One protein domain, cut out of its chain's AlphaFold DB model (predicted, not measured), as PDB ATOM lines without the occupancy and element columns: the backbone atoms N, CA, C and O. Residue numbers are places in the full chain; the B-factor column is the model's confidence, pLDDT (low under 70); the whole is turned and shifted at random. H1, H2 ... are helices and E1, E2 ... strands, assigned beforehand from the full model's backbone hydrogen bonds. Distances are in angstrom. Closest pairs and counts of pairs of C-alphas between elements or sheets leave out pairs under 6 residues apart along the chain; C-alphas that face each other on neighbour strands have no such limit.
ATOM      1  N   ALA A   4     -50.035 -12.921  10.991       88.31
ATOM      2  CA  ALA A   4     -50.402 -13.134   9.590       88.31
ATOM      3  C   ALA A   4     -51.821 -12.638   9.254       88.31
ATOM      4  O   ALA A   4     -52.014 -12.041   8.210       88.31
ATOM      5  N   GLU A   5     -52.800 -12.808  10.150       91.94
ATOM      6  CA  GLU A   5     -54.180 -12.347   9.910       91.94
ATOM      7  C   GLU A   5     -54.263 -10.817   9.841       91.94
ATOM      8  O   GLU A   5     -55.003 -10.277   9.023       91.94
ATOM      9  N   LEU A   6     -53.503 -10.121  10.697       94.12
ATOM     10  CA  LEU A   6     -53.406  -8.662  10.660       94.12
ATOM     11  C   LEU A   6     -52.787  -8.206   9.338       94.12
ATOM     12  O   LEU A   6     -53.367  -7.374   8.646       94.12
ATOM     13  N   ILE A   7     -51.632  -8.770   8.985       94.88
ATOM     14  CA  ILE A   7     -50.906  -8.410   7.767       94.88
ATOM     15  C   ILE A   7     -51.737  -8.705   6.517       94.88
ATOM     16  O   ILE A   7     -51.868  -7.832   5.664       94.88
ATOM     17  N   ASP A   8     -52.378  -9.870   6.440       94.31
ATOM     18  CA  ASP A   8     -53.263 -10.225   5.329       94.31
ATOM     19  C   ASP A   8     -54.429  -9.234   5.202       94.31
ATOM     20  O   ASP A   8     -54.790  -8.851   4.092       94.31
ATOM     21  N   SER A   9     -54.995  -8.769   6.325       96.19
ATOM     22  CA  SER A   9     -56.104  -7.803   6.309       96.19
ATOM     23  C   SER A   9     -55.718  -6.407   5.805       96.19
ATOM     24  O   SER A   9     -56.593  -5.669   5.358       96.19
ATOM     25  N   LEU A  10     -54.428  -6.064   5.870       96.31
ATOM     26  CA  LEU A  10     -53.868  -4.780   5.435       96.31
ATOM     27  C   LEU A  10     -53.134  -4.874   4.091       96.31
ATOM     28  O   LEU A  10     -52.656  -3.872   3.571       96.31
ATOM     29  N   THR A  11     -52.994  -6.077   3.533       96.56
ATOM     30  CA  THR A  11     -52.222  -6.271   2.309       96.56
ATOM     31  C   THR A  11     -53.032  -5.822   1.097       96.56
ATOM     32  O   THR A  11     -54.086  -6.383   0.795       96.56
ATOM     33  N   GLU A  12     -52.497  -4.869   0.336       94.88
ATOM     34  CA  GLU A  12     -52.976  -4.557  -1.010       94.88
ATOM     35  C   GLU A  12     -52.020  -5.126  -2.064       94.88
ATOM     36  O   GLU A  12     -50.818  -5.238  -1.842       94.88
ATOM     37  N   THR A  13     -52.544  -5.494  -3.233       93.19
ATOM     38  CA  THR A  13     -51.726  -5.954  -4.364       93.19
ATOM     39  C   THR A  13     -51.733  -4.900  -5.462       93.19
ATOM     40  O   THR A  13     -52.806  -4.430  -5.848       93.19
ATOM     41  N   ARG A  14     -50.554  -4.527  -5.976       83.69
ATOM     42  CA  ARG A  14     -50.416  -3.547  -7.064       83.69
ATOM     43  C   ARG A  14     -49.399  -3.950  -8.122       83.69
ATOM     44  O   ARG A  14     -48.400  -4.610  -7.837       83.69
ATOM     45  N   ASP A  15     -49.630  -3.428  -9.322       78.94
ATOM     46  CA  ASP A  15     -48.702  -3.487 -10.444       78.94
ATOM     47  C   ASP A  15     -47.857  -2.201 -10.464       78.94
ATOM     48  O   ASP A  15     -48.316  -1.133 -10.874       78.94
ATOM     49  N   GLY A  16     -46.609  -2.277 -10.000       76.50
ATOM     50  CA  GLY A  16     -45.682  -1.138 -10.013       76.50
ATOM     51  C   GLY A  16     -45.973  -0.044  -8.971       76.50
ATOM     52  O   GLY A  16     -46.616  -0.291  -7.954       76.50
ATOM     53  N   GLY A  17     -45.431   1.162  -9.204       79.81
ATOM     54  CA  GLY A  17     -45.648   2.340  -8.343       79.81
ATOM     55  C   GLY A  17     -45.004   2.259  -6.954       79.81
ATOM     56  O   GLY A  17     -45.510   2.856  -6.010       79.81
ATOM     57  N   ILE A  18     -43.939   1.465  -6.813       84.56
ATOM     58  CA  ILE A  18     -43.166   1.348  -5.570       84.56
ATOM     59  C   ILE A  18     -41.697   1.558  -5.895       84.56
ATOM     60  O   ILE A  18     -41.158   0.776  -6.679       84.56
ATOM     61  N   ASP A  19     -41.044   2.544  -5.299       84.81
ATOM     62  CA  ASP A  19     -39.612   2.782  -5.431       84.81
ATOM     63  C   ASP A  19     -38.807   1.883  -4.481       84.81
ATOM     64  O   ASP A  19     -39.199   1.672  -3.333       84.81
ATOM     65  N   PRO A  20     -37.696   1.280  -4.943       78.69
ATOM     66  CA  PRO A  20     -36.906   0.384  -4.109       78.69
ATOM     67  C   PRO A  20     -36.157   1.142  -3.007       78.69
ATOM     68  O   PRO A  20     -35.620   2.219  -3.253       78.69
ATOM     69  N   VAL A  21     -36.040   0.527  -1.823       75.62
ATOM     70  CA  VAL A  21     -35.200   1.021  -0.711       75.62
ATOM     71  C   VAL A  21     -33.726   1.130  -1.108       75.62
ATOM     72  O   VAL A  21     -33.049   2.109  -0.813       75.62
ATOM     73  N   HIS A  22     -33.232   0.137  -1.850       78.75
ATOM     74  CA  HIS A  22     -31.831   0.018  -2.233       78.75
ATOM     75  C   HIS A  22     -31.669  -0.616  -3.609       78.75
ATOM     76  O   HIS A  22     -32.555  -1.299  -4.129       78.75
ATOM     77  N   HIS A  23     -30.473  -0.459  -4.173       80.44
ATOM     78  CA  HIS A  23     -30.050  -1.250  -5.321       80.44
ATOM     79  C   HIS A  23     -29.878  -2.727  -4.948       80.44
ATOM     80  O   HIS A  23     -29.522  -3.075  -3.824       80.44
ATOM     81  N   VAL A  24     -30.080  -3.610  -5.926       84.62
ATOM     82  CA  VAL A  24     -29.813  -5.043  -5.771       84.62
ATOM     83  C   VAL A  24     -28.325  -5.260  -5.507       84.62
ATOM     84  O   VAL A  24     -27.486  -4.994  -6.365       84.62
ATOM     85  N   THR A  25     -28.010  -5.793  -4.331       86.12
ATOM     86  CA  THR A  25     -26.634  -6.089  -3.900       86.12
ATOM     87  C   THR A  25     -26.196  -7.522  -4.208       86.12
ATOM     88  O   THR A  25     -25.004  -7.808  -4.244       86.12
ATOM     89  N   ASP A  26     -27.150  -8.419  -4.480       89.38
ATOM     90  CA  ASP A  26     -26.904  -9.841  -4.738       89.38
ATOM     91  C   ASP A  26     -27.686 -10.295  -5.973       89.38
ATOM     92  O   ASP A  26     -28.909 -10.462  -5.948       89.38
ATOM     93  N   ARG A  27     -26.957 -10.490  -7.075       90.44
ATOM     94  CA  ARG A  27     -27.537 -10.897  -8.359       90.44
ATOM     95  C   ARG A  27     -27.901 -12.378  -8.403       90.44
ATOM     96  O   ARG A  27     -28.803 -12.733  -9.153       90.44
ATOM     97  N   ALA A  28     -27.228 -13.230  -7.630       92.31
ATOM     98  CA  ALA A  28     -27.555 -14.652  -7.583       92.31
ATOM     99  C   ALA A  28     -28.895 -14.852  -6.867       92.31
ATOM    100  O   ALA A  28     -29.771 -15.542  -7.384       92.31
ATOM    101  N   LYS A  29     -29.091 -14.159  -5.737       90.56
ATOM    102  CA  LYS A  29     -30.379 -14.124  -5.034       90.56
ATOM    103  C   LYS A  29     -31.499 -13.573  -5.916       90.56
ATOM    104  O   LYS A  29     -32.588 -14.140  -5.929       90.56
ATOM    105  N   LEU A  30     -31.231 -12.501  -6.667       92.56
ATOM    106  CA  LEU A  30     -32.206 -11.953  -7.613       92.56
ATOM    107  C   LEU A  30     -32.591 -12.978  -8.690       92.56
ATOM    108  O   LEU A  30     -33.775 -13.185  -8.911       92.56
ATOM    109  N   ALA A  31     -31.623 -13.646  -9.324       92.94
ATOM    110  CA  ALA A  31     -31.900 -14.605 -10.397       92.94
ATOM    111  C   ALA A  31     -32.773 -15.787  -9.936       92.94
ATOM    112  O   ALA A  31     -33.654 -16.236 -10.672       92.94
ATOM    113  N   VAL A  32     -32.556 -16.263  -8.704       94.75
ATOM    114  CA  VAL A  32     -33.413 -17.285  -8.087       94.75
ATOM    115  C   VAL A  32     -34.835 -16.759  -7.910       94.75
ATOM    116  O   VAL A  32     -35.773 -17.432  -8.318       94.75
ATOM    117  N   LEU A  33     -34.998 -15.546  -7.366       94.88
ATOM    118  CA  LEU A  33     -36.318 -14.937  -7.176       94.88
ATOM    119  C   LEU A  33     -37.050 -14.686  -8.496       94.88
ATOM    120  O   LEU A  33     -38.248 -14.913  -8.553       94.88
ATOM    121  N   VAL A  34     -36.351 -14.251  -9.546       95.94
ATOM    122  CA  VAL A  34     -36.941 -14.058 -10.881       95.94
ATOM    123  C   VAL A  34     -37.488 -15.377 -11.415       95.94
ATOM    124  O   VAL A  34     -38.629 -15.427 -11.852       95.94
ATOM    125  N   THR A  35     -36.703 -16.454 -11.330       96.06
ATOM    126  CA  THR A  35     -37.145 -17.780 -11.794       96.06
ATOM    127  C   THR A  35     -38.365 -18.258 -11.007       96.06
ATOM    128  O   THR A  35     -39.349 -18.692 -11.592       96.06
ATOM    129  N   ASP A  36     -38.320 -18.137  -9.681       95.25
ATOM    130  CA  ASP A  36     -39.400 -18.602  -8.809       95.25
ATOM    131  C   ASP A  36     -40.684 -17.777  -9.007       95.25
ATOM    132  O   ASP A  36     -41.785 -18.326  -9.052       95.25
ATOM    133  N   MET A  37     -40.553 -16.458  -9.199       96.12
ATOM    134  CA  MET A  37     -41.698 -15.574  -9.413       96.12
ATOM    135  C   MET A  37     -42.338 -15.701 -10.797       96.12
ATOM    136  O   MET A  37     -43.541 -15.462 -10.915       96.12
ATOM    137  N   ASP A  38     -41.568 -16.079 -11.819       95.69
ATOM    138  CA  ASP A  38     -42.087 -16.366 -13.162       95.69
ATOM    139  C   ASP A  38     -42.982 -17.618 -13.153       95.69
ATOM    140  O   ASP A  38     -44.025 -17.658 -13.806       95.69
ATOM    141  N   GLU A  39     -42.621 -18.626 -12.350       95.50
ATOM    142  CA  GLU A  39     -43.367 -19.884 -12.242       95.50
ATOM    143  C   GLU A  39     -44.547 -19.810 -11.258       95.50
ATOM    144  O   GLU A  39     -45.609 -20.385 -11.515       95.50
ATOM    145  N   HIS A  40     -44.378 -19.114 -10.129       95.31
ATOM    146  CA  HIS A  40     -45.295 -19.205  -8.985       95.31
ATOM    147  C   HIS A  40     -45.968 -17.881  -8.589       95.31
ATOM    148  O   HIS A  40     -46.818 -17.875  -7.695       95.31
ATOM    149  N   GLY A  41     -45.643 -16.763  -9.241       95.06
ATOM    150  CA  GLY A  41     -46.104 -15.440  -8.818       95.06
ATOM    151  C   GLY A  41     -45.332 -14.934  -7.596       95.06
ATOM    152  O   GLY A  41     -44.153 -15.215  -7.441       95.06
ATOM    153  N   TRP A  42     -45.940 -14.120  -6.730       95.44
ATOM    154  CA  TRP A  42     -45.184 -13.504  -5.634       95.44
ATOM    155  C   TRP A  42     -44.642 -14.537  -4.634       95.44
ATOM    156  O   TRP A  42     -45.382 -15.383  -4.135       95.44
ATOM    157  N   VAL A  43     -43.360 -14.401  -4.276       92.44
ATOM    158  CA  VAL A  43     -42.673 -15.270  -3.313       92.44
ATOM    159  C   VAL A  43     -42.213 -14.477  -2.090       92.44
ATOM    160  O   VAL A  43     -41.383 -13.569  -2.182       92.44
ATOM    161  N   GLY A  44     -42.696 -14.889  -0.915       91.88
ATOM    162  CA  GLY A  44     -42.315 -14.340   0.388       91.88
ATOM    163  C   GLY A  44     -43.353 -13.384   0.993       91.88
ATOM    164  O   GLY A  44     -44.453 -13.248   0.461       91.88
ATOM    165  N   PRO A  45     -43.024 -12.732   2.123       93.75
ATOM    166  CA  PRO A  45     -43.923 -11.780   2.769       93.75
ATOM    167  C   PRO A  45     -44.178 -10.545   1.890       93.75
ATOM    168  O   PRO A  45     -43.356 -10.247   1.009       93.75
ATOM    169  N   PRO A  46     -45.280  -9.811   2.136       95.75
ATOM    170  CA  PRO A  46     -45.539  -8.520   1.507       95.75
ATOM    171  C   PRO A  46     -44.376  -7.533   1.679       95.75
ATOM    172  O   PRO A  46     -43.583  -7.625   2.620       95.75
ATOM    173  N   LEU A  47     -44.280  -6.569   0.766       95.31
ATOM    174  CA  LEU A  47     -43.401  -5.412   0.927       95.31
ATOM    175  C   LEU A  47     -43.941  -4.507   2.036       95.31
ATOM    176  O   LEU A  47     -45.113  -4.141   2.006       95.31
ATOM    177  N   LEU A  48     -43.088  -4.094   2.970       96.19
ATOM    178  CA  LEU A  48     -43.414  -2.966   3.839       96.19
ATOM    179  C   LEU A  48     -43.091  -1.672   3.087       96.19
ATOM    180  O   LEU A  48     -41.982  -1.539   2.557       96.19
ATOM    181  N   VAL A  49     -44.047  -0.749   3.020       95.69
ATOM    182  CA  VAL A  49     -43.906   0.530   2.310       95.69
ATOM    183  C   VAL A  49     -44.276   1.714   3.202       95.69
ATOM    184  O   VAL A  49     -45.086   1.571   4.111       95.69
ATOM    185  N   ASP A  50     -43.705   2.880   2.919       94.31
ATOM    186  CA  ASP A  50     -44.199   4.188   3.363       94.31
ATOM    187  C   ASP A  50     -44.709   4.925   2.112       94.31
ATOM    188  O   ASP A  50     -43.929   5.454   1.311       94.31
ATOM    189  N   GLY A  51     -46.020   4.840   1.857       91.06
ATOM    190  CA  GLY A  51     -46.624   5.313   0.614       91.06
ATOM    191  C   GLY A  51     -46.138   4.546  -0.625       91.06
ATOM    192  O   GLY A  51     -46.512   3.396  -0.861       91.06
ATOM    193  N   GLU A  52     -45.342   5.205  -1.470       90.81
ATOM    194  CA  GLU A  52     -44.740   4.600  -2.671       90.81
ATOM    195  C   GLU A  52     -43.285   4.169  -2.448       90.81
ATOM    196  O   GLU A  52     -42.676   3.594  -3.341       90.81
ATOM    197  N   GLN A  53     -42.715   4.386  -1.263       91.69
ATOM    198  CA  GLN A  53     -41.342   3.997  -0.962       91.69
ATOM    199  C   GLN A  53     -41.314   2.624  -0.289       91.69
ATOM    200  O   GLN A  53     -41.891   2.446   0.781       91.69
ATOM    201  N   ALA A  54     -40.618   1.644  -0.866       92.94
ATOM    202  CA  ALA A  54     -40.345   0.396  -0.159       92.94
ATOM    203  C   ALA A  54     -39.384   0.652   1.004       92.94
ATOM    204  O   ALA A  54     -38.398   1.368   0.832       92.94
ATOM    205  N   LEU A  55     -39.657   0.017   2.145       93.88
ATOM    206  CA  LEU A  55     -38.746  -0.100   3.286       93.88
ATOM    207  C   LEU A  55     -38.040  -1.461   3.288       93.88
ATOM    208  O   LEU A  55     -36.888  -1.570   3.689       93.88
ATOM    209  N   THR A  56     -38.701  -2.514   2.791       93.62
ATOM    210  CA  THR A  56     -38.132  -3.870   2.722       93.62
ATOM    211  C   THR A  56     -38.212  -4.466   1.317       93.62
ATOM    212  O   THR A  56     -38.861  -3.942   0.415       93.62
ATOM    213  N   GLY A  57     -37.531  -5.599   1.102       90.94
ATOM    214  CA  GLY A  57     -37.774  -6.453  -0.065       90.94
ATOM    215  C   GLY A  57     -37.222  -5.961  -1.408       90.94
ATOM    216  O   GLY A  57     -37.759  -6.360  -2.440       90.94
ATOM    217  N   ALA A  58     -36.135  -5.182  -1.429       90.69
ATOM    218  CA  ALA A  58     -35.510  -4.662  -2.658       90.69
ATOM    219  C   ALA A  58     -35.339  -5.715  -3.777       90.69
ATOM    220  O   ALA A  58     -35.741  -5.483  -4.914       90.69
ATOM    221  N   HIS A  59     -34.799  -6.903  -3.466       91.38
ATOM    222  CA  HIS A  59     -34.639  -7.979  -4.458       91.38
ATOM    223  C   HIS A  59     -35.972  -8.534  -4.967       91.38
ATOM    224  O   HIS A  59     -36.076  -8.831  -6.151       91.38
ATOM    225  N   ARG A  60     -36.984  -8.663  -4.095       93.31
ATOM    226  CA  ARG A  60     -38.322  -9.149  -4.476       93.31
ATOM    227  C   ARG A  60     -39.029  -8.150  -5.383       93.31
ATOM    228  O   ARG A  60     -39.615  -8.548  -6.378       93.31
ATOM    229  N   LEU A  61     -38.917  -6.859  -5.073       92.62
ATOM    230  CA  LEU A  61     -39.459  -5.785  -5.899       92.62
ATOM    231  C   LEU A  61     -38.833  -5.796  -7.298       92.62
ATOM    232  O   LEU A  61     -39.550  -5.700  -8.290       92.62
ATOM    233  N   VAL A  62     -37.507  -5.940  -7.401       92.50
ATOM    234  CA  VAL A  62     -36.849  -6.018  -8.716       92.50
ATOM    235  C   VAL A  62     -37.245  -7.289  -9.465       92.50
ATOM    236  O   VAL A  62     -37.594  -7.186 -10.636       92.50
ATOM    237  N   ALA A  63     -37.277  -8.447  -8.800       93.94
ATOM    238  CA  ALA A  63     -37.720  -9.694  -9.423       93.94
ATOM    239  C   ALA A  63     -39.150  -9.580  -9.972       93.94
ATOM    240  O   ALA A  63     -39.379  -9.854 -11.144       93.94
ATOM    241  N   ALA A  64     -40.079  -9.066  -9.162       93.94
ATOM    242  CA  ALA A  64     -41.468  -8.889  -9.558       93.94
ATOM    243  C   ALA A  64     -41.634  -7.915 -10.734       93.94
ATOM    244  O   ALA A  64     -42.492  -8.115 -11.589       93.94
ATOM    245  N   ARG A  65     -40.794  -6.875 -10.825       92.00
ATOM    246  CA  ARG A  65     -40.770  -5.978 -11.992       92.00
ATOM    247  C   ARG A  65     -40.268  -6.676 -13.257       92.00
ATOM    248  O   ARG A  65     -40.761  -6.360 -14.334       92.00
ATOM    249  N   GLU A  66     -39.302  -7.586 -13.144       93.00
ATOM    250  CA  GLU A  66     -38.779  -8.348 -14.287       93.00
ATOM    251  C   GLU A  66     -39.795  -9.370 -14.817       93.00
ATOM    252  O   GLU A  66     -39.852  -9.597 -16.025       93.00
ATOM    253  N   THR A  67     -40.626  -9.933 -13.939       94.19
ATOM    254  CA  THR A  67     -41.635 -10.951 -14.281       94.19
ATOM    255  C   THR A  67     -43.054 -10.394 -14.425       94.19
ATOM    256  O   THR A  67     -43.982 -11.145 -14.705       94.19
ATOM    257  N   PHE A  68     -43.249  -9.082 -14.240       92.81
ATOM    258  CA  PHE A  68     -44.571  -8.440 -14.170       92.81
ATOM    259  C   PHE A  68     -45.501  -9.085 -13.126       92.81
ATOM    260  O   PHE A  68     -46.720  -9.138 -13.299       92.81
ATOM    261  N   THR A  69     -44.922  -9.579 -12.033       94.44
ATOM    262  CA  THR A  69     -45.650 -10.204 -10.931       94.44
ATOM    263  C   THR A  69     -46.320  -9.132 -10.063       94.44
ATOM    264  O   THR A  69     -45.630  -8.219  -9.596       94.44
ATOM    265  N   PRO A  70     -47.632  -9.238  -9.780       94.25
ATOM    266  CA  PRO A  70     -48.311  -8.330  -8.862       94.25
ATOM    267  C   PRO A  70     -47.684  -8.369  -7.464       94.25
ATOM    268  O   PRO A  70     -47.424  -9.441  -6.914       94.25
ATOM    269  N   MET A  71     -47.437  -7.195  -6.884       93.75
ATOM    270  CA  MET A  71     -46.686  -7.058  -5.637       93.75
ATOM    271  C   MET A  71     -47.636  -6.822  -4.454       93.75
ATOM    272  O   MET A  71     -48.286  -5.772  -4.415       93.75
ATOM    273  N   PRO A  72     -47.723  -7.747  -3.482       96.38
ATOM    274  CA  PRO A  72     -48.392  -7.501  -2.218       96.38
ATOM    275  C   PRO A  72     -47.560  -6.540  -1.369       96.38
ATOM    276  O   PRO A  72     -46.340  -6.694  -1.232       96.38
ATOM    277  N   ARG A  73     -48.227  -5.555  -0.776       95.81
ATOM    278  CA  ARG A  73     -47.614  -4.559   0.097       95.81
ATOM    279  C   ARG A  73     -48.516  -4.204   1.270       95.81
ATOM    280  O   ARG A  73     -49.735  -4.305   1.166       95.81
ATOM    281  N   VAL A  74     -47.893  -3.753   2.347       97.06
ATOM    282  CA  VAL A  74     -48.536  -3.200   3.538       97.06
ATOM    283  C   VAL A  74     -47.948  -1.822   3.788       97.06
ATOM    284  O   VAL A  74     -46.724  -1.679   3.853       97.06
ATOM    285  N   ASP A  75     -48.812  -0.821   3.928       96.81
ATOM    286  CA  ASP A  75     -48.396   0.520   4.328       96.81
ATOM    287  C   ASP A  75     -48.088   0.558   5.831       96.81
ATOM    288  O   ASP A  75     -48.870   0.088   6.664       96.81
ATOM    289  N   ILE A  76     -46.924   1.098   6.191       97.31
ATOM    290  CA  ILE A  76     -46.470   1.174   7.581       97.31
ATOM    291  C   ILE A  76     -47.349   2.105   8.424       97.31
ATOM    292  O   ILE A  76     -47.525   1.855   9.614       97.31
ATOM    293  N   GLY A  77     -47.945   3.142   7.826       97.19
ATOM    294  CA  GLY A  77     -48.892   4.023   8.498       97.19
ATOM    295  C   GLY A  77     -50.148   3.268   8.919       97.19
ATOM    296  O   GLY A  77     -50.503   3.290  10.096       97.19
ATOM    297  N   GLU A  78     -50.757   2.528   7.991       97.44
ATOM    298  CA  GLU A  78     -51.936   1.696   8.278       97.44
ATOM    299  C   GLU A  78     -51.629   0.583   9.292       97.44
ATOM    300  O   GLU A  78     -52.420   0.322  10.204       97.44
ATOM    301  N   LEU A  79     -50.455  -0.046   9.178       97.38
ATOM    302  CA  LEU A  79     -49.991  -1.047  10.136       97.38
ATOM    303  C   LEU A  79     -49.815  -0.455  11.538       97.38
ATOM    304  O   LEU A  79     -50.277  -1.043  12.517       97.38
ATOM    305  N   CYS A  80     -49.167   0.706  11.651       97.31
ATOM    306  CA  CYS A  80     -49.015   1.406  12.920       97.31
ATOM    307  C   CYS A  80     -50.376   1.776  13.518       97.31
ATOM    308  O   CYS A  80     -50.601   1.486  14.694       97.31
ATOM    309  N   ASP A  81     -51.298   2.322  12.725       97.25
ATOM    310  CA  ASP A  81     -52.642   2.683  13.185       97.25
ATOM    311  C   ASP A  81     -53.395   1.462  13.740       97.25
ATOM    312  O   ASP A  81     -53.991   1.533  14.821       97.25
ATOM    313  N   ALA A  82     -53.303   0.306  13.071       96.62
ATOM    314  CA  ALA A  82     -53.896  -0.951  13.538       96.62
ATOM    315  C   ALA A  82     -53.279  -1.470  14.855       96.62
ATOM    316  O   ALA A  82     -53.936  -2.190  15.613       96.62
ATOM    317  N   LEU A  83     -52.032  -1.090  15.142       95.56
ATOM    318  CA  LEU A  83     -51.312  -1.398  16.378       95.56
ATOM    319  C   LEU A  83     -51.469  -0.311  17.459       95.56
ATOM    320  O   LEU A  83     -50.964  -0.479  18.569       95.56
ATOM    321  N   GLY A  84     -52.170   0.791  17.169       96.62
ATOM    322  CA  GLY A  84     -52.299   1.938  18.073       96.62
ATOM    323  C   GLY A  84     -51.035   2.805  18.174       96.62
ATOM    324  O   GLY A  84     -50.888   3.563  19.133       96.62
ATOM    325  N   LEU A  85     -50.128   2.686  17.205       96.50
ATOM    326  CA  LEU A  85     -48.937   3.514  17.031       96.50
ATOM    327  C   LEU A  85     -49.228   4.627  16.022       96.50
ATOM    328  O   LEU A  85     -50.068   4.474  15.144       96.50
ATOM    329  N   LYS A  86     -48.507   5.745  16.108       96.38
ATOM    330  CA  LYS A  86     -48.667   6.862  15.172       96.38
ATOM    331  C   LYS A  86     -47.412   7.043  14.338       96.38
ATOM    332  O   LYS A  86     -46.496   7.749  14.754       96.38
ATOM    333  N   TRP A  87     -47.380   6.446  13.147       96.12
ATOM    334  CA  TRP A  87     -46.193   6.483  12.282       96.12
ATOM    335  C   TRP A  87     -45.699   7.909  11.994       96.12
ATOM    336  O   TRP A  87     -44.507   8.186  12.074       96.12
ATOM    337  N   ALA A  88     -46.619   8.850  11.763       94.44
ATOM    338  CA  ALA A  88     -46.288  10.254  11.510       94.44
ATOM    339  C   ALA A  88     -45.551  10.958  12.670       94.44
ATOM    340  O   ALA A  88     -44.891  11.966  12.430       94.44
ATOM    341  N   GLU A  89     -45.674  10.461  13.907       95.94
ATOM    342  CA  GLU A  89     -44.954  10.980  15.080       95.94
ATOM    343  C   GLU A  89     -43.620  10.248  15.319       95.94
ATOM    344  O   GLU A  89     -42.762  10.777  16.021       95.94
ATOM    345  N   LEU A  90     -43.452   9.046  14.752       95.38
ATOM    346  CA  LEU A  90     -42.283   8.185  14.957       95.38
ATOM    347  C   LEU A  90     -41.225   8.356  13.867       95.38
ATOM    348  O   LEU A  90     -40.037   8.374  14.171       95.38
ATOM    349  N   ARG A  91     -41.652   8.457  12.606       94.44
ATOM    350  CA  ARG A  91     -40.765   8.413  11.441       94.44
ATOM    351  C   ARG A  91     -39.746   9.555  11.424       94.44
ATOM    352  O   ARG A  91     -40.011  10.662  11.900       94.44
ATOM    353  N   HIS A  92     -38.610   9.317  10.780       94.00
ATOM    354  CA  HIS A  92     -37.579  10.319  10.554       94.00
ATOM    355  C   HIS A  92     -38.158  11.523   9.779       94.00
ATOM    356  O   HIS A  92     -38.784  11.340   8.727       94.00
ATOM    357  N   PRO A  93     -37.958  12.770  10.253       89.31
ATOM    358  CA  PRO A  93     -38.605  13.957   9.685       89.31
ATOM    359  C   PRO A  93     -38.213  14.218   8.226       89.31
ATOM    360  O   PRO A  93     -39.038  14.692   7.448       89.31
ATOM    361  N   ASP A  94     -36.986  13.853   7.852       89.56
ATOM    362  CA  ASP A  94     -36.469  14.029   6.490       89.56
ATOM    363  C   ASP A  94     -36.834  12.872   5.541       89.56
ATOM    364  O   ASP A  94     -36.469  12.906   4.370       89.56
ATOM    365  N   GLY A  95     -37.550  11.848   6.026       85.00
ATOM    366  CA  GLY A  95     -37.903  10.673   5.222       85.00
ATOM    367  C   GLY A  95     -36.710   9.771   4.891       85.00
ATOM    368  O   GLY A  95     -36.736   9.083   3.874       85.00
ATOM    369  N   ASP A  96     -35.668   9.793   5.726       91.12
ATOM    370  CA  ASP A  96     -34.518   8.898   5.596       91.12
ATOM    371  C   ASP A  96     -34.990   7.448   5.750       91.12
ATOM    372  O   ASP A  96     -35.586   7.081   6.764       91.12
ATOM    373  N   ILE A  97     -34.785   6.651   4.702       89.81
ATOM    374  CA  ILE A  97     -35.353   5.308   4.605       89.81
ATOM    375  C   ILE A  97     -34.667   4.349   5.579       89.81
ATOM    376  O   ILE A  97     -35.356   3.536   6.189       89.81
ATOM    377  N   ASP A  98     -33.351   4.469   5.751       90.31
ATOM    378  CA  ASP A  98     -32.583   3.604   6.649       90.31
ATOM    379  C   ASP A  98     -32.973   3.899   8.095       90.31
ATOM    380  O   ASP A  98     -33.350   2.995   8.838       90.31
ATOM    381  N   ALA A  99     -33.032   5.184   8.459       92.69
ATOM    382  CA  ALA A  99     -33.523   5.588   9.770       92.69
ATOM    383  C   ALA A  99     -34.983   5.158   9.997       92.69
ATOM    384  O   ALA A  99     -35.338   4.725  11.089       92.69
ATOM    385  N   ASN A 100     -35.846   5.253   8.981       93.75
ATOM    386  CA  ASN A 100     -37.229   4.785   9.079       93.75
ATOM    387  C   ASN A 100     -37.326   3.266   9.248       93.75
ATOM    388  O   ASN A 100     -38.207   2.796   9.968       93.75
ATOM    389  N   LEU A 101     -36.442   2.498   8.614       93.00
ATOM    390  CA  LEU A 101     -36.388   1.054   8.794       93.00
ATOM    391  C   LEU A 101     -35.952   0.693  10.223       93.00
ATOM    392  O   LEU A 101     -36.597  -0.154  10.843       93.00
ATOM    393  N   ASP A 102     -34.954   1.388  10.772       94.06
ATOM    394  CA  ASP A 102     -34.508   1.222  12.164       94.06
ATOM    395  C   ASP A 102     -35.627   1.579  13.163       94.06
ATOM    396  O   ASP A 102     -35.914   0.829  14.100       94.06
ATOM    397  N   ILE A 103     -36.330   2.695  12.937       95.56
ATOM    398  CA  ILE A 103     -37.480   3.117  13.756       95.56
ATOM    399  C   ILE A 103     -38.600   2.069  13.684       95.56
ATOM    400  O   ILE A 103     -39.216   1.734  14.699       95.56
ATOM    401  N   ALA A 104     -38.871   1.513  12.499       95.19
ATOM    402  CA  ALA A 104     -39.844   0.437  12.348       95.19
ATOM    403  C   ALA A 104     -39.424  -0.808  13.147       95.19
ATOM    404  O   ALA A 104     -40.260  -1.398  13.831       95.19
ATOM    405  N   ALA A 105     -38.143  -1.181  13.112       95.06
ATOM    406  CA  ALA A 105     -37.604  -2.312  13.865       95.06
ATOM    407  C   ALA A 105     -37.695  -2.115  15.389       95.06
ATOM    408  O   ALA A 105     -37.928  -3.077  16.120       95.06
ATOM    409  N   GLU A 106     -37.534  -0.880  15.874       95.94
ATOM    410  CA  GLU A 106     -37.627  -0.540  17.298       95.94
ATOM    411  C   GLU A 106     -39.069  -0.596  17.829       95.94
ATOM    412  O   GLU A 106     -39.303  -1.023  18.964       95.94
ATOM    413  N   HIS A 107     -40.043  -0.166  17.024       95.69
ATOM    414  CA  HIS A 107     -41.419   0.032  17.486       95.69
ATOM    415  C   HIS A 107     -42.398  -1.076  17.098       95.69
ATOM    416  O   HIS A 107     -43.397  -1.273  17.800       95.69
ATOM    417  N   LEU A 108     -42.162  -1.789  15.996       95.44
ATOM    418  CA  LEU A 108     -43.034  -2.893  15.612       95.44
ATOM    419  C   LEU A 108     -42.846  -4.079  16.571       95.44
ATOM    420  O   LEU A 108     -41.725  -4.393  16.973       95.44
ATOM    421  N   PRO A 109     -43.929  -4.800  16.919       95.50
ATOM    422  CA  PRO A 109     -43.805  -6.074  17.611       95.50
ATOM    423  C   PRO A 109     -42.845  -7.007  16.864       95.50
ATOM    424  O   PRO A 109     -42.972  -7.168  15.651       95.50
ATOM    425  N   THR A 110     -41.935  -7.666  17.586       93.94
ATOM    426  CA  THR A 110     -40.873  -8.506  16.997       93.94
ATOM    427  C   THR A 110     -41.407  -9.522  15.989       93.94
ATOM    428  O   THR A 110     -40.850  -9.665  14.910       93.94
ATOM    429  N   GLU A 111     -42.539 -10.167  16.285       93.75
ATOM    430  CA  GLU A 111     -43.155 -11.135  15.369       93.75
ATOM    431  C   GLU A 111     -43.568 -10.517  14.021       93.75
ATOM    432  O   GLU A 111     -43.488 -11.181  12.990       93.75
ATOM    433  N   ILE A 112     -44.018  -9.258  14.017       95.06
ATOM    434  CA  ILE A 112     -44.393  -8.519  12.803       95.06
ATOM    435  C   ILE A 112     -43.137  -8.084  12.046       95.06
ATOM    436  O   ILE A 112     -43.074  -8.260  10.829       95.06
ATOM    437  N   ALA A 113     -42.142  -7.551  12.761       94.38
ATOM    438  CA  ALA A 113     -40.874  -7.130  12.174       94.38
ATOM    439  C   ALA A 113     -40.174  -8.306  11.471       94.38
ATOM    440  O   ALA A 113     -39.855  -8.220  10.283       94.38
ATOM    441  N   ASP A 114     -40.064  -9.450  12.152       93.19
ATOM    442  CA  ASP A 114     -39.493 -10.678  11.596       93.19
ATOM    443  C   ASP A 114     -40.279 -11.177  10.379       93.19
ATOM    444  O   ASP A 114     -39.686 -11.553   9.365       93.19
ATOM    445  N   TYR A 115     -41.614 -11.152  10.443       94.00
ATOM    446  CA  TYR A 115     -42.459 -11.587   9.332       94.00
ATOM    447  C   TYR A 115     -42.262 -10.720   8.080       94.00
ATOM    448  O   TYR A 115     -42.169 -11.251   6.974       94.00
ATOM    449  N   LEU A 116     -42.164  -9.398   8.238       93.69
ATOM    450  CA  LEU A 116     -41.997  -8.449   7.130       93.69
ATOM    451  C   LEU A 116     -40.536  -8.280   6.676       93.69
ATOM    452  O   LEU A 116     -40.274  -7.624   5.661       93.69
ATOM    453  N   GLY A 117     -39.587  -8.900   7.379       90.31
ATOM    454  CA  GLY A 117     -38.157  -8.788   7.094       90.31
ATOM    455  C   GLY A 117     -37.576  -7.422   7.462       90.31
ATOM    456  O   GLY A 117     -36.686  -6.939   6.766       90.31
TER     457      GLY A 117
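What this domain is: This is residues 4 to 117 of the 120 residues of an uncharacterized protein of Alloactinosynnema sp. L-07 (UniProt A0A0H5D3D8). A small three-strand sheet of E1, E3 and E2 lies in the middle, with the helix pair H2 and H3 at one end and a loose group of four helices, H4 to H7, towards the other, H6 being the longest of the four. H1 sits at the side of the sheet, and a 12-residue loop, residues 15 to 26, leads from E1 to H2. The printed part has 114 residues with seven named helices and three named strands, in the order H1 E1 H2 E2 H3 E3 H4 H5 H6 H7; the sheet is mixed, in the order E1 E3 E2. The class is mostly helix, and the whole is compact, with a radius of gyration of the C-alphas of 13.9 A and spans of 39 by 29 by 24 A.

Where its parts are: E3, residues 71 to 75, is the longest strand at 12.6 A; E1 is residues 12 to 14 and E2 residues 47 to 50. H2, residues 27 to 40, is 19.6 A long and begins at C-alpha 27 (-27.537, -10.897, -8.359). H3, residues 58 to 67, is 14.6 A long, and H6, residues 97 to 107, is 15.2 A. The shorter helices are H1, residues 4 to 10, H4, 76 to 82, H5, 87 to 90, and H7, 110 to 116. H1 begins at C-alpha 4 (-50.402, -13.134, 9.590), and H7 ends at C-alpha 116 (-41.997, -8.449, 7.130).

How they stand to each other: E3 is the inner strand, antiparallel to E1, with N 12 and O 73 2.9 A apart, within hydrogen-bond range. It is parallel to E2, with N 74 and O 47 2.8 A apart, also within range. The pairing is staggered: E3 pairs with E1 over residues 71 to 73 and with E2 over 73 to 75. E2, H3 and E3 form a strand-helix-strand unit, two parallel neighbour strands with a helix between, with a right-handed crossover. H3 only grazes the sheet; its closest C-alphas to E3 are Ala 64 and Met 71, 6.8 A. H2 touches H3 at a steep tilt of 49 degrees, the same way, closest at the C-alphas of Val 34 and Ala 63, 4.7 A. H4 touches H5, closest at the C-alphas of Gly 77 and Trp 87, 5.3 A. H6 and H7 are close but not clearly touching, closest at the C-alphas of Ala 105 and Ala 113, 6.1 A. H1 only just touches H4, with 3 pairs of C-alphas within 8 A, closest Leu 10 and Leu 79, 7.1 A. Every O i to N i+4 pair is within hydrogen-bond range in H1, H2, H3, H4, H6 and H7; H5 is too short for such a pair.

The domain as a whole: The two C-alphas farthest apart are those of Glu 39 and Glu 89, 41.3 A. The printed part has no cut, and the link from E1 to H2 is long. The mean pLDDT of the printed part is 92.6, and no printed residue is under 70.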